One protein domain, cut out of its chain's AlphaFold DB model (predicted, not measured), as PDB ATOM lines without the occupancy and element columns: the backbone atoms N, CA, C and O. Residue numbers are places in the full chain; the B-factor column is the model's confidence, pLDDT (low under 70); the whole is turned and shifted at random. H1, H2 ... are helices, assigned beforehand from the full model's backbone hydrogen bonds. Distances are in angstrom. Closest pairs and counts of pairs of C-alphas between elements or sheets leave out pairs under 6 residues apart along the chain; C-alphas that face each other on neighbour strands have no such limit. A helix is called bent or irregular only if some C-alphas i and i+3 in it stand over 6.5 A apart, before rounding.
ATOM      1  N   ILE A  59     380.049 254.561 239.558       86.56
ATOM      2  CA  ILE A  59     378.719 254.197 239.064       86.56
ATOM      3  C   ILE A  59     378.677 252.691 238.789       86.56
ATOM      4  O   ILE A  59     377.720 252.044 239.194       86.56
ATOM      5  N   SER A  60     379.714 252.137 238.150       85.12
ATOM      6  CA  SER A  60     379.802 250.700 237.854       85.12
ATOM      7  C   SER A  60     379.694 249.843 239.117       85.12
ATOM      8  O   SER A  60     378.879 248.927 239.173       85.12
ATOM      9  N   ASN A  61     380.468 250.180 240.152       81.25
ATOM     10  CA  ASN A  61     380.516 249.414 241.399       81.25
ATOM     11  C   ASN A  61     379.211 249.512 242.193       81.25
ATOM     12  O   ASN A  61     378.768 248.523 242.768       81.25
ATOM     13  N   ASN A  62     378.559 250.677 242.176       86.81
ATOM     14  CA  ASN A  62     377.326 250.892 242.931       86.81
ATOM     15  C   ASN A  62     376.066 250.435 242.178       86.81
ATOM     16  O   ASN A  62     374.999 250.348 242.784       86.81
ATOM     17  N   ALA A  63     376.150 250.168 240.869       87.00
ATOM     18  CA  ALA A  63     374.982 249.839 240.053       87.00
ATOM     19  C   ALA A  63     374.260 248.588 240.565       87.00
ATOM     20  O   ALA A  63     373.037 248.575 240.643       87.00
ATOM     21  N   ILE A  64     375.005 247.552 240.959       86.44
ATOM     22  CA  ILE A  64     374.404 246.299 241.429       86.44
ATOM     23  C   ILE A  64     373.779 246.433 242.798       86.44
ATOM     24  O   ILE A  64     372.668 245.955 242.990       86.44
ATOM     25  N   GLU A  65     374.456 247.105 243.721       88.19
ATOM     26  CA  GLU A  65     373.897 247.363 245.045       88.19
ATOM     27  C   GLU A  65     372.591 248.163 244.934       88.19
ATOM     28  O   GLU A  65     371.614 247.862 245.619       88.19
ATOM     29  N   GLN A  66     372.540 249.140 244.023       92.06
ATOM     30  CA  GLN A  66     371.338 249.928 243.776       92.06
ATOM     31  C   GLN A  66     370.214 249.094 243.137       92.06
ATOM     32  O   GLN A  66     369.079 249.161 243.605       92.06
ATOM     33  N   GLU A  67     370.515 248.269 242.131       93.19
ATOM     34  CA  GLU A  67     369.537 247.355 241.521       93.19
ATOM     35  C   GLU A  67     369.003 246.326 242.527       93.19
ATOM     36  O   GLU A  67     367.802 246.070 242.571       93.19
ATOM     37  N   GLN A  68     369.872 245.753 243.365       93.88
ATOM     38  CA  GLN A  68     369.481 244.827 244.430       93.88
ATOM     39  C   GLN A  68     368.591 245.514 245.462       93.88
ATOM     40  O   GLN A  68     367.587 244.941 245.870       93.88
ATOM     41  N   LYS A  69     368.905 246.756 245.844       95.00
ATOM     42  CA  LYS A  69     368.079 247.546 246.761       95.00
ATOM     43  C   LYS A  69     366.688 247.820 246.189       95.00
ATOM     44  O   LYS A  69     365.694 247.584 246.871       95.00
ATOM     45  N   GLU A  70     366.604 248.280 244.944       96.06
ATOM     46  CA  GLU A  70     365.317 248.508 244.273       96.06
ATOM     47  C   GLU A  70     364.523 247.208 244.116       96.06
ATOM     48  O   GLU A  70     363.304 247.193 244.295       96.06
ATOM     49  N   MET A  71     365.213 246.101 243.831       96.50
ATOM     50  CA  MET A  71     364.595 244.784 243.772       96.50
ATOM     51  C   MET A  71     364.094 244.332 245.150       96.50
ATOM     52  O   MET A  71     362.987 243.808 245.234       96.50
ATOM     53  N   THR A  72     364.842 244.567 246.234       97.38
ATOM     54  CA  THR A  72     364.389 244.296 247.609       97.38
ATOM     55  C   THR A  72     363.096 245.037 247.918       97.38
ATOM     56  O   THR A  72     362.141 244.418 248.379       97.38
ATOM     57  N   ASP A  73     363.039 246.339 247.630       97.12
ATOM     58  CA  ASP A  73     361.853 247.162 247.895       97.12
ATOM     59  C   ASP A  73     360.637 246.663 247.097       97.12
ATOM     60  O   ASP A  73     359.532 246.526 247.629       97.12
ATOM     61  N   LEU A  74     360.850 246.312 245.827       96.25
ATOM     62  CA  LEU A  74     359.814 245.752 244.963       96.25
ATOM     63  C   LEU A  74     359.296 244.402 245.480       96.25
ATOM     64  O   LEU A  74     358.085 244.193 245.563       96.25
ATOM     65  N   LEU A  75     360.197 243.486 245.841       95.50
ATOM     66  CA  LEU A  75     359.830 242.152 246.318       95.50
ATOM     67  C   LEU A  75     359.199 242.172 247.700       95.50
ATOM     68  O   LEU A  75     358.320 241.356 247.972       95.50
ATOM     69  N   ALA A  76     359.588 243.117 248.548       95.00
ATOM     70  CA  ALA A  76     358.965 243.275 249.846       95.00
ATOM     71  C   ALA A  76     357.495 243.697 249.731       95.00
ATOM     72  O   ALA A  76     356.653 243.196 250.476       95.00
ATOM     73  N   LEU A  77     357.155 244.560 248.765       94.06
ATOM     74  CA  LEU A  77     355.757 244.858 248.440       94.06
ATOM     75  C   LEU A  77     355.052 243.641 247.838       94.06
ATOM     76  O   LEU A  77     353.974 243.280 248.305       94.06
ATOM     77  N   HIS A  78     355.678 242.997 246.847       93.94
ATOM     78  CA  HIS A  78     355.114 241.834 246.158       93.94
ATOM     79  C   HIS A  78     354.736 240.725 247.138       93.94
ATOM     80  O   HIS A  78     353.580 240.323 247.181       93.94
ATOM     81  N   PHE A  79     355.673 240.273 247.975       92.44
ATOM     82  CA  PHE A  79     355.414 239.180 248.909       92.44
ATOM     83  C   PHE A  79     354.463 239.562 250.034       92.44
ATOM     84  O   PHE A  79     353.625 238.741 250.387       92.44
ATOM     85  N   ARG A  80     354.520 240.793 250.559       91.00
ATOM     86  CA  ARG A  80     353.530 241.278 251.534       91.00
ATOM     87  C   ARG A  80     352.115 241.221 250.962       91.00
ATOM     88  O   ARG A  80     351.182 240.811 251.652       91.00
ATOM     89  N   ASP A  81     351.956 241.661 249.717       89.81
ATOM     90  CA  ASP A  81     350.646 241.804 249.097       89.81
ATOM     91  C   ASP A  81     350.104 240.475 248.569       89.81
ATOM     92  O   ASP A  81     348.888 240.323 248.521       89.81
ATOM     93  N   THR A  82     350.957 239.499 248.251       89.00
ATOM     94  CA  THR A  82     350.534 238.155 247.825       89.00
ATOM     95  C   THR A  82     350.467 237.141 248.972       89.00
ATOM     96  O   THR A  82     349.792 236.124 248.847       89.00
ATOM     97  N   SER A  83     351.062 237.412 250.141       75.50
ATOM     98  CA  SER A  83     351.018 236.520 251.313       75.50
ATOM     99  C   SER A  83     349.723 236.598 252.139       75.50
ATOM    100  O   SER A  83     349.728 236.213 253.309       75.50
ATOM    101  N   ARG A  84     348.610 237.089 251.575       65.38
ATOM    102  CA  ARG A  84     347.353 237.390 252.304       65.38
ATOM    103  C   ARG A  84     346.733 236.180 253.019       65.38
ATOM    104  O   ARG A  84     346.018 236.368 253.997       65.38
ATOM    105  N   ASN A  85     347.048 234.966 252.567       57.16
ATOM    106  CA  ASN A  85     346.481 233.710 253.067       57.16
ATOM    107  C   ASN A  85     347.442 232.906 253.977       57.16
ATOM    108  O   ASN A  85     347.202 231.723 254.219       57.16
ATOM    109  N   ARG A  86     348.543 233.502 254.470       62.31
ATOM    110  CA  ARG A  86     349.527 232.822 255.342       62.31
ATOM    111  C   ARG A  86     349.282 233.071 256.836       62.31
ATOM    112  O   ARG A  86     348.804 234.132 257.223       62.31
ATOM    113  N   GLU A  87     349.658 232.094 257.670       51.62
ATOM    114  CA  GLU A  87     349.521 232.146 259.141       51.62
ATOM    115  C   GLU A  87     350.372 233.253 259.798       51.62
ATOM    116  O   GLU A  87     349.999 233.762 260.853       51.62
ATOM    117  N   GLU A  88     351.465 233.679 259.154       60.44
ATOM    118  CA  GLU A  88     352.312 234.794 259.593       60.44
ATOM    119  C   GLU A  88     352.314 235.912 258.540       60.44
ATOM    120  O   GLU A  88     352.892 235.782 257.458       60.44
ATOM    121  N   LEU A  89     351.650 237.025 258.863       76.50
ATOM    122  CA  LEU A  89     351.686 238.252 258.070       76.50
ATOM    123  C   LEU A  89     352.927 239.060 258.455       76.50
ATOM    124  O   LEU A  89     352.946 239.725 259.492       76.50
ATOM    125  N   LEU A  90     353.954 239.003 257.611       84.94
ATOM    126  CA  LEU A  90     355.150 239.831 257.751       84.94
ATOM    127  C   LEU A  90     354.881 241.265 257.278       84.94
ATOM    128  O   LEU A  90     354.147 241.498 256.310       84.94
ATOM    129  N   SER A  91     355.482 242.241 257.958       90.25
ATOM    130  CA  SER A  91     355.421 243.637 257.532       90.25
ATOM    131  C   SER A  91     356.307 243.885 256.307       90.25
ATOM    132  O   SER A  91     357.144 243.066 255.937       90.25
ATOM    133  N   TYR A  92     356.149 245.053 255.677       91.56
ATOM    134  CA  TYR A  92     357.038 245.478 254.591       91.56
ATOM    135  C   TYR A  92     358.514 245.486 255.022       91.56
ATOM    136  O   TYR A  92     359.360 245.006 254.281       91.56
ATOM    137  N   SER A  93     358.807 245.973 256.234       94.25
ATOM    138  CA  SER A  93     360.178 246.018 256.758       94.25
ATOM    139  C   SER A  93     360.740 244.617 256.978       94.25
ATOM    140  O   SER A  93     361.876 244.356 256.603       94.25
ATOM    141  N   ASP A  94     359.932 243.702 257.519       93.38
ATOM    142  CA  ASP A  94     360.370 242.318 257.737       93.38
ATOM    143  C   ASP A  94     360.682 241.636 256.399       93.38
ATOM    144  O   ASP A  94     361.668 240.915 256.266       93.38
ATOM    145  N   TRP A  95     359.875 241.905 255.368       93.19
ATOM    146  CA  TRP A  95     360.151 241.406 254.025       93.19
ATOM    147  C   TRP A  95     361.392 242.034 253.384       93.19
ATOM    148  O   TRP A  95     362.102 241.334 252.663       93.19
ATOM    149  N   GLN A  96     361.677 243.315 253.638       95.75
ATOM    150  CA  GLN A  96     362.928 243.934 253.193       95.75
ATOM    151  C   GLN A  96     364.138 243.237 253.821       95.75
ATOM    152  O   GLN A  96     365.109 242.980 253.114       95.75
ATOM    153  N   ASP A  97     364.065 242.881 255.105       94.75
ATOM    154  CA  ASP A  97     365.138 242.162 255.796       94.75
ATOM    155  C   ASP A  97     365.324 240.747 255.222       94.75
ATOM    156  O   ASP A  97     366.445 240.359 254.886       94.75
ATOM    157  N   VAL A  98     364.228 240.001 255.022       91.94
ATOM    158  CA  VAL A  98     364.255 238.642 254.444       91.94
ATOM    159  C   VAL A  98     364.833 238.643 253.027       91.94
ATOM    160  O   VAL A  98     365.743 237.874 252.722       91.94
ATOM    161  N   VAL A  99     364.325 239.505 252.141       92.94
ATOM    162  CA  VAL A  99     364.799 239.563 250.748       92.94
ATOM    163  C   VAL A  99     366.206 240.156 250.675       92.94
ATOM    164  O   VAL A  99     367.024 239.696 249.883       92.94
ATOM    165  N   GLY A 100     366.513 241.148 251.514       94.56
ATOM    166  CA  GLY A 100     367.831 241.766 251.587       94.56
ATOM    167  C   GLY A 100     368.929 240.772 251.968       94.56
ATOM    168  O   GLY A 100     369.989 240.766 251.341       94.56
ATOM    169  N   ALA A 101     368.668 239.886 252.936       95.44
ATOM    170  CA  ALA A 101     369.606 238.832 253.329       95.44
ATOM    171  C   ALA A 101     369.928 237.866 252.174       95.44
ATOM    172  O   ALA A 101     371.062 237.402 252.036       95.44
ATOM    173  N   ALA A 102     368.956 237.635 251.288       94.88
ATOM    174  CA  ALA A 102     369.058 236.716 250.160       94.88
ATOM    175  C   ALA A 102     370.062 237.145 249.067       94.88
ATOM    176  O   ALA A 102     370.337 236.371 248.147       94.88
ATOM    177  N   TRP A 103     370.611 238.364 249.139       93.75
ATOM    178  CA  TRP A 103     371.686 238.815 248.246       93.75
ATOM    179  C   TRP A 103     373.072 238.325 248.665       93.75
ATOM    180  O   TRP A 103     373.956 238.205 247.819       93.75
ATOM    181  N   THR A 104     373.267 238.042 249.953       92.19
ATOM    182  CA  THR A 104     374.568 237.642 250.518       92.19
ATOM    183  C   THR A 104     374.561 236.246 251.130       92.19
ATOM    184  O   THR A 104     375.629 235.672 251.335       92.19
ATOM    185  N   ASP A 105     373.380 235.699 251.418       95.00
ATOM    186  CA  ASP A 105     373.198 234.387 252.029       95.00
ATOM    187  C   ASP A 105     372.556 233.409 251.030       95.00
ATOM    188  O   ASP A 105     371.461 233.639 250.513       95.00
ATOM    189  N   SER A 106     373.252 232.303 250.746       92.38
ATOM    190  CA  SER A 106     372.798 231.292 249.788       92.38
ATOM    191  C   SER A 106     371.581 230.489 250.261       92.38
ATOM    192  O   SER A 106     370.824 229.989 249.428       92.38
ATOM    193  N   GLU A 107     371.392 230.333 251.572       94.56
ATOM    194  CA  GLU A 107     370.218 229.656 252.128       94.56
ATOM    195  C   GLU A 107     368.983 230.553 251.996       94.56
ATOM    196  O   GLU A 107     367.948 230.099 251.502       94.56
ATOM    197  N   GLU A 108     369.105 231.845 252.313       94.00
ATOM    198  CA  GLU A 108     368.015 232.814 252.111       94.00
ATOM    199  C   GLU A 108     367.706 233.048 250.626       94.00
ATOM    200  O   GLU A 108     366.543 233.222 250.238       94.00
ATOM    201  N   ALA A 109     368.730 232.978 249.769       94.62
ATOM    202  CA  ALA A 109     368.576 232.955 248.320       94.62
ATOM    203  C   ALA A 109     367.690 231.794 247.854       94.62
ATOM    204  O   ALA A 109     366.709 231.996 247.130       94.62
ATOM    205  N   ALA A 110     368.007 230.578 248.305       94.81
ATOM    206  CA  ALA A 110     367.239 229.383 247.981       94.81
ATOM    207  C   ALA A 110     365.814 229.450 248.551       94.81
ATOM    208  O   ALA A 110     364.855 229.108 247.857       94.81
ATOM    209  N   ALA A 111     365.649 229.946 249.780       94.19
ATOM    210  CA  ALA A 111     364.341 230.121 250.401       94.19
ATOM    211  C   ALA A 111     363.468 231.121 249.627       94.19
ATOM    212  O   ALA A 111     362.278 230.886 249.420       94.19
ATOM    213  N   THR A 112     364.047 232.223 249.155       93.94
ATOM    214  CA  THR A 112     363.333 233.223 248.349       93.94
ATOM    215  C   THR A 112     362.950 232.677 246.976       93.94
ATOM    216  O   THR A 112     361.808 232.856 246.556       93.94
ATOM    217  N   ALA A 113     363.841 231.936 246.312       95.00
ATOM    218  CA  ALA A 113     363.513 231.247 245.064       95.00
ATOM    219  C   ALA A 113     362.357 230.247 245.248       95.00
ATOM    220  O   ALA A 113     361.397 230.264 244.481       95.00
ATOM    221  N   TYR A 114     362.391 229.456 246.321       94.19
ATOM    222  CA  TYR A 114     361.304 228.541 246.663       94.19
ATOM    223  C   TYR A 114     359.973 229.271 246.906       94.19
ATOM    224  O   TYR A 114     358.920 228.807 246.471       94.19
ATOM    225  N   ARG A 115     359.994 230.443 247.560       92.94
ATOM    226  CA  ARG A 115     358.785 231.266 247.757       92.94
ATOM    227  C   ARG A 115     358.161 231.690 246.426       92.94
ATOM    228  O   ARG A 115     356.938 231.641 246.320       92.94
ATOM    229  N   PHE A 116     358.966 232.066 245.430       95.19
ATOM    230  CA  PHE A 116     358.463 232.381 244.088       95.19
ATOM    231  C   PHE A 116     357.817 231.180 243.405       95.19
ATOM    232  O   PHE A 116     356.737 231.324 242.839       95.19
ATOM    233  N   GLU A 117     358.466 230.015 243.452       94.50
ATOM    234  CA  GLU A 117     357.956 228.785 242.833       94.50
ATOM    235  C   GLU A 117     356.632 228.361 243.464       94.50
ATOM    236  O   GLU A 117     355.649 228.132 242.762       94.50
ATOM    237  N   TRP A 118     356.573 228.358 244.795       92.94
ATOM    238  CA  TRP A 118     355.342 228.072 245.522       92.94
ATOM    239  C   TRP A 118     354.231 229.069 245.179       92.94
ATOM    240  O   TRP A 118     353.094 228.667 244.945       92.94
ATOM    241  N   LEU A 119     354.551 230.368 245.134       93.19
ATOM    242  CA  LEU A 119     353.569 231.409 244.833       93.19
ATOM    243  C   LEU A 119     353.043 231.279 243.403       93.19
ATOM    244  O   LEU A 119     351.849 231.439 243.179       93.19
ATOM    245  N   GLN A 120     353.917 230.949 242.453       94.81
ATOM    246  CA  GLN A 120     353.531 230.682 241.072       94.81
ATOM    247  C   GLN A 120     352.544 229.510 240.995       94.81
ATOM    248  O   GLN A 120     351.499 229.634 240.363       94.81
ATOM    249  N   GLU A 121     352.838 228.398 241.675       94.12
ATOM    250  CA  GLU A 121     351.927 227.251 241.721       94.12
ATOM    251  C   GLU A 121     350.580 227.586 242.371       94.12
ATOM    252  O   GLU A 121     349.546 227.070 241.945       94.12
ATOM    253  N   ASP A 122     350.579 228.401 243.426       93.19
ATOM    254  CA  ASP A 122     349.349 228.801 244.106       93.19
ATOM    255  C   ASP A 122     348.504 229.743 243.237       93.19
ATOM    256  O   ASP A 122     347.304 229.523 243.094       93.19
ATOM    257  N   MET A 123     349.133 230.708 242.561       93.69
ATOM    258  CA  MET A 123     348.485 231.576 241.569       93.69
ATOM    259  C   MET A 123     347.880 230.788 240.400       93.69
ATOM    260  O   MET A 123     346.846 231.175 239.864       93.69
ATOM    261  N   GLU A 124     348.506 229.685 239.987       94.12
ATOM    262  CA  GLU A 124     347.981 228.809 238.933       94.12
ATOM    263  C   GLU A 124     346.788 227.966 239.399       94.12
ATOM    264  O   GLU A 124     345.879 227.697 238.609       94.12
ATOM    265  N   LYS A 125     346.782 227.547 240.670       94.62
ATOM    266  CA  LYS A 125     345.705 226.741 241.265       94.62
ATOM    267  C   LYS A 125     344.502 227.589 241.685       94.62
ATOM    268  O   LYS A 125     343.379 227.121 241.518       94.62
ATOM    269  N   ASN A 126     344.744 228.800 242.188       92.50
ATOM    270  CA  ASN A 126     343.748 229.702 242.776       92.50
ATOM    271  C   ASN A 126     343.847 231.125 242.172       92.50
ATOM    272  O   ASN A 126     344.069 232.100 242.896       92.50
ATOM    273  N   PRO A 127     343.740 231.299 240.842       93.56
ATOM    274  CA  PRO A 127     343.966 232.592 240.189       93.56
ATOM    275  C   PRO A 127     342.988 233.697 240.622       93.56
ATOM    276  O   PRO A 127     343.295 234.878 240.475       93.56
ATOM    277  N   GLU A 128     341.809 233.342 241.129       93.00
ATOM    278  CA  GLU A 128     340.790 234.267 241.632       93.00
ATOM    279  C   GLU A 128     341.193 235.009 242.911       93.00
ATOM    280  O   GLU A 128     340.649 236.084 243.176       93.00
ATOM    281  N   ASP A 129     342.155 234.474 243.666       91.38
ATOM    282  CA  ASP A 129     342.656 235.081 244.903       91.38
ATOM    283  C   ASP A 129     343.662 236.214 244.637       91.38
ATOM    284  O   ASP A 129     344.001 236.983 245.542       91.38
ATOM    285  N   TYR A 130     344.103 236.359 243.383       91.69
ATOM    286  CA  TYR A 130     345.144 237.290 242.966       91.69
ATOM    287  C   TYR A 130     344.644 238.277 241.916       91.69
ATOM    288  O   TYR A 130     343.788 237.998 241.072       91.69
ATOM    289  N   HIS A 131     345.227 239.470 241.909       93.06
ATOM    290  CA  HIS A 131     345.016 240.396 240.811       93.06
ATOM    291  C   HIS A 131     345.774 239.936 239.565       93.06
ATOM    292  O   HIS A 131     346.902 239.454 239.627       93.06
ATOM    293  N   ARG A 132     345.194 240.191 238.385       93.62
ATOM    294  CA  ARG A 132     345.812 239.835 237.097       93.62
ATOM    295  C   ARG A 132     347.246 240.358 236.949       93.62
ATOM    296  O   ARG A 132     348.076 239.682 236.353       93.62
ATOM    297  N   TRP A 133     347.522 241.555 237.468       92.94
ATOM    298  CA  TRP A 133     348.859 242.139 237.418       92.94
ATOM    299  C   TRP A 133     349.836 241.407 238.354       92.94
ATOM    300  O   TRP A 133     350.968 241.193 237.948       92.94
ATOM    301  N   GLU A 134     349.420 240.952 239.539       92.50
ATOM    302  CA  GLU A 134     350.277 240.173 240.455       92.50
ATOM    303  C   GLU A 134     350.722 238.864 239.781       92.50
ATOM    304  O   GLU A 134     351.908 238.537 239.777       92.50
ATOM    305  N   ILE A 135     349.783 238.179 239.114       93.06
ATOM    306  CA  ILE A 135     350.045 236.944 238.357       93.06
ATOM    307  C   ILE A 135     351.026 237.194 237.203       93.06
ATOM    308  O   ILE A 135     351.953 236.417 236.995       93.06
ATOM    309  N   GLN A 136     350.829 238.273 236.438       94.31
ATOM    310  CA  GLN A 136     351.673 238.584 235.279       94.31
ATOM    311  C   GLN A 136     353.118 238.909 235.670       94.31
ATOM    312  O   GLN A 136     354.039 238.461 234.994       94.31
ATOM    313  N   HIS A 137     353.317 239.658 236.756       94.94
ATOM    314  CA  HIS A 137     354.647 240.133 237.130       94.94
ATOM    315  C   HIS A 137     355.439 239.130 237.979       94.94
ATOM    316  O   HIS A 137     356.664 239.199 237.982       94.94
ATOM    317  N   ASN A 138     354.794 238.180 238.671       95.25
ATOM    318  CA  ASN A 138     355.499 237.175 239.477       95.25
ATOM    319  C   ASN A 138     356.659 236.471 238.729       95.25
ATOM    320  O   ASN A 138     357.784 236.485 239.243       95.25
ATOM    321  N   PRO A 139     356.468 235.916 237.511       96.44
ATOM    322  CA  PRO A 139     357.568 235.304 236.765       96.44
ATOM    323  C   PRO A 139     358.634 236.314 236.312       96.44
ATOM    324  O   PRO A 139     359.819 235.977 236.289       96.44
ATOM    325  N   GLU A 140     358.254 237.554 235.989       96.88
ATOM    326  CA  GLU A 140     359.192 238.618 235.600       96.88
ATOM    327  C   GLU A 140     360.096 239.013 236.774       96.88
ATOM    328  O   GLU A 140     361.319 239.101 236.638       96.88
ATOM    329  N   TYR A 141     359.501 239.181 237.955       97.06
ATOM    330  CA  TYR A 141     360.210 239.487 239.191       97.06
ATOM    331  C   TYR A 141     361.132 238.347 239.605       97.06
ATOM    332  O   TYR A 141     362.279 238.598 239.979       97.06
ATOM    333  N   PHE A 142     360.679 237.098 239.475       96.94
ATOM    334  CA  PHE A 142     361.520 235.944 239.765       96.94
ATOM    335  C   PHE A 142     362.719 235.861 238.815       96.94
ATOM    336  O   PHE A 142     363.837 235.559 239.239       96.94
ATOM    337  N   GLN A 143     362.516 236.144 237.526       96.38
ATOM    338  CA  GLN A 143     363.611 236.154 236.564       96.38
ATOM    339  C   GLN A 143     364.617 237.271 236.869       96.38
ATOM    340  O   GLN A 143     365.814 236.991 236.938       96.38
ATOM    341  N   ARG A 144     364.149 238.499 237.135       95.56
ATOM    342  CA  ARG A 144     365.020 239.627 237.508       95.56
ATOM    343  C   ARG A 144     365.808 239.341 238.788       95.56
ATOM    344  O   ARG A 144     367.006 239.608 238.832       95.56
ATOM    345  N   TYR A 145     365.168 238.740 239.791       95.56
ATOM    346  CA  TYR A 145     365.826 238.288 241.016       95.56
ATOM    347  C   TYR A 145     366.972 237.308 240.720       95.56
ATOM    348  O   TYR A 145     368.111 237.555 241.116       95.56
ATOM    349  N   LYS A 146     366.712 236.253 239.936       93.75
ATOM    350  CA  LYS A 146     367.740 235.276 239.527       93.75
ATOM    351  C   LYS A 146     368.877 235.918 238.735       93.75
ATOM    352  O   LYS A 146     370.038 235.561 238.920       93.75
ATOM    353  N   ASP A 147     368.572 236.871 237.860       92.69
ATOM    354  CA  ASP A 147     369.581 237.563 237.058       92.69
ATOM    355  C   ASP A 147     370.521 238.416 237.924       92.69
ATOM    356  O   ASP A 147     371.714 238.524 237.623       92.69
ATOM    357  N   LEU A 148     370.015 238.988 239.018       92.00
ATOM    358  CA  LEU A 148     370.794 239.744 240.005       92.00
ATOM    359  C   LEU A 148     371.657 238.865 240.925       92.00
ATOM    360  O   LEU A 148     372.601 239.384 241.514       92.00
ATOM    361  N   GLN A 149     371.394 237.557 240.999       88.38
ATOM    362  CA  GLN A 149     372.191 236.592 241.776       88.38
ATOM    363  C   GLN A 149     373.340 235.946 241.000       88.38
ATOM    364  O   GLN A 149     374.170 235.249 241.584       88.38
ATOM    365  N   ARG A 150     373.384 236.118 239.677       86.00
ATOM    366  CA  ARG A 150     374.439 235.520 238.854       86.00
ATOM    367  C   ARG A 150     375.806 236.033 239.297       86.00
ATOM    368  O   ARG A 150     375.961 237.219 239.574       86.00
TER     369      ARG A 150
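AT A GLANCE: This is residues 59 to 150 of the 333 residues of an uncharacterized protein of Clostridiales bacterium 41_12_two_minus (UniProt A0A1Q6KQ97). Four helices run back and forth, and their contacts close a ring in the order H1, H2, H3, H4 and back to H1. H3 and H4 form a helical hairpin, the long H1 packs on H4 and runs the opposite way, and the short H2 packs steeply on H1 and reaches one part of H3. The printed part has 92 residues with four named helices, H1, H2, H3 and H4 in chain order, and no named strand; the class is all helix, with the helix packing part aligned and part crossed. The whole is compact, with a radius of gyration of the C-alphas of 13.2 A, and its outline is elongated, spanning 43 by 24 by 20 A.

HOW THE PARTS SIT: H1, residues 59 to 82, touches H2, residues 92 to 101, at a steep tilt of 48 degrees, opposite ways; their closest C-alphas are those of Ala 76 and Trp 95, 4.7 A apart. H2 in turn touches H3, residues 106 to 125, at a steep tilt of 54 degrees, opposite ways. Here H3 touches with residues 108 to 112 alone, and the closest C-alphas, those of Ala 101 and Glu 108, are 6.3 A apart. H3 touches H4, residues 132 to 149, at a shallow tilt of 22 degrees, opposite ways, as a hairpin. H4 touches H3 with residues 135 to 142 alone, and the closest C-alphas, those of Phe 116 and Phe 142, are 6.4 A apart. H4 has a kink of 28 degrees near residue 139. H1 and H4 touch, opposite ways, at a tilt of 34.9 degrees that is only just shallow; their closest C-alphas, those of Gln 68 and Leu 148, are 6.9 A apart. H1 and H3 are close but not clearly touching, with the closest C-alphas, those of Thr 82 and Leu 119, 8.0 A apart. H2 and H4 are apart. In H2 and H3 every O i to N i+4 pair is within hydrogen-bond range; in H1 18 of 20 are, and in H4 12 of 14.

IN THESE COORDINATES: H1 begins at C-alpha 59, (378.719, 254.197, 239.064), and measures 33.6 A from first to last C-alpha. It is irregular, but only just: C-alphas 61 and 64 are 6.9 A apart. H2 measures 14.3 A. H3 measures 28.8 A and begins at C-alpha 106, (372.798, 231.292, 249.788). H4 measures 27.0 A and ends at C-alpha 149, (372.191, 236.592, 241.776). It too is only just irregular, with C-alphas 136 and 139 6.9 A apart.

THE WHOLE: The two C-alphas farthest apart, those of Ile 59 and Lys 125, are 43.0 A from each other. The printed part has no cut. The link from H2 to H3 is tight, those from H1 to H2 and from H3 to H4 are short, and no link is long. The mean pLDDT of the printed part is 90.8, and residues 84 to 88, in the link from H1 to H2, are under 70.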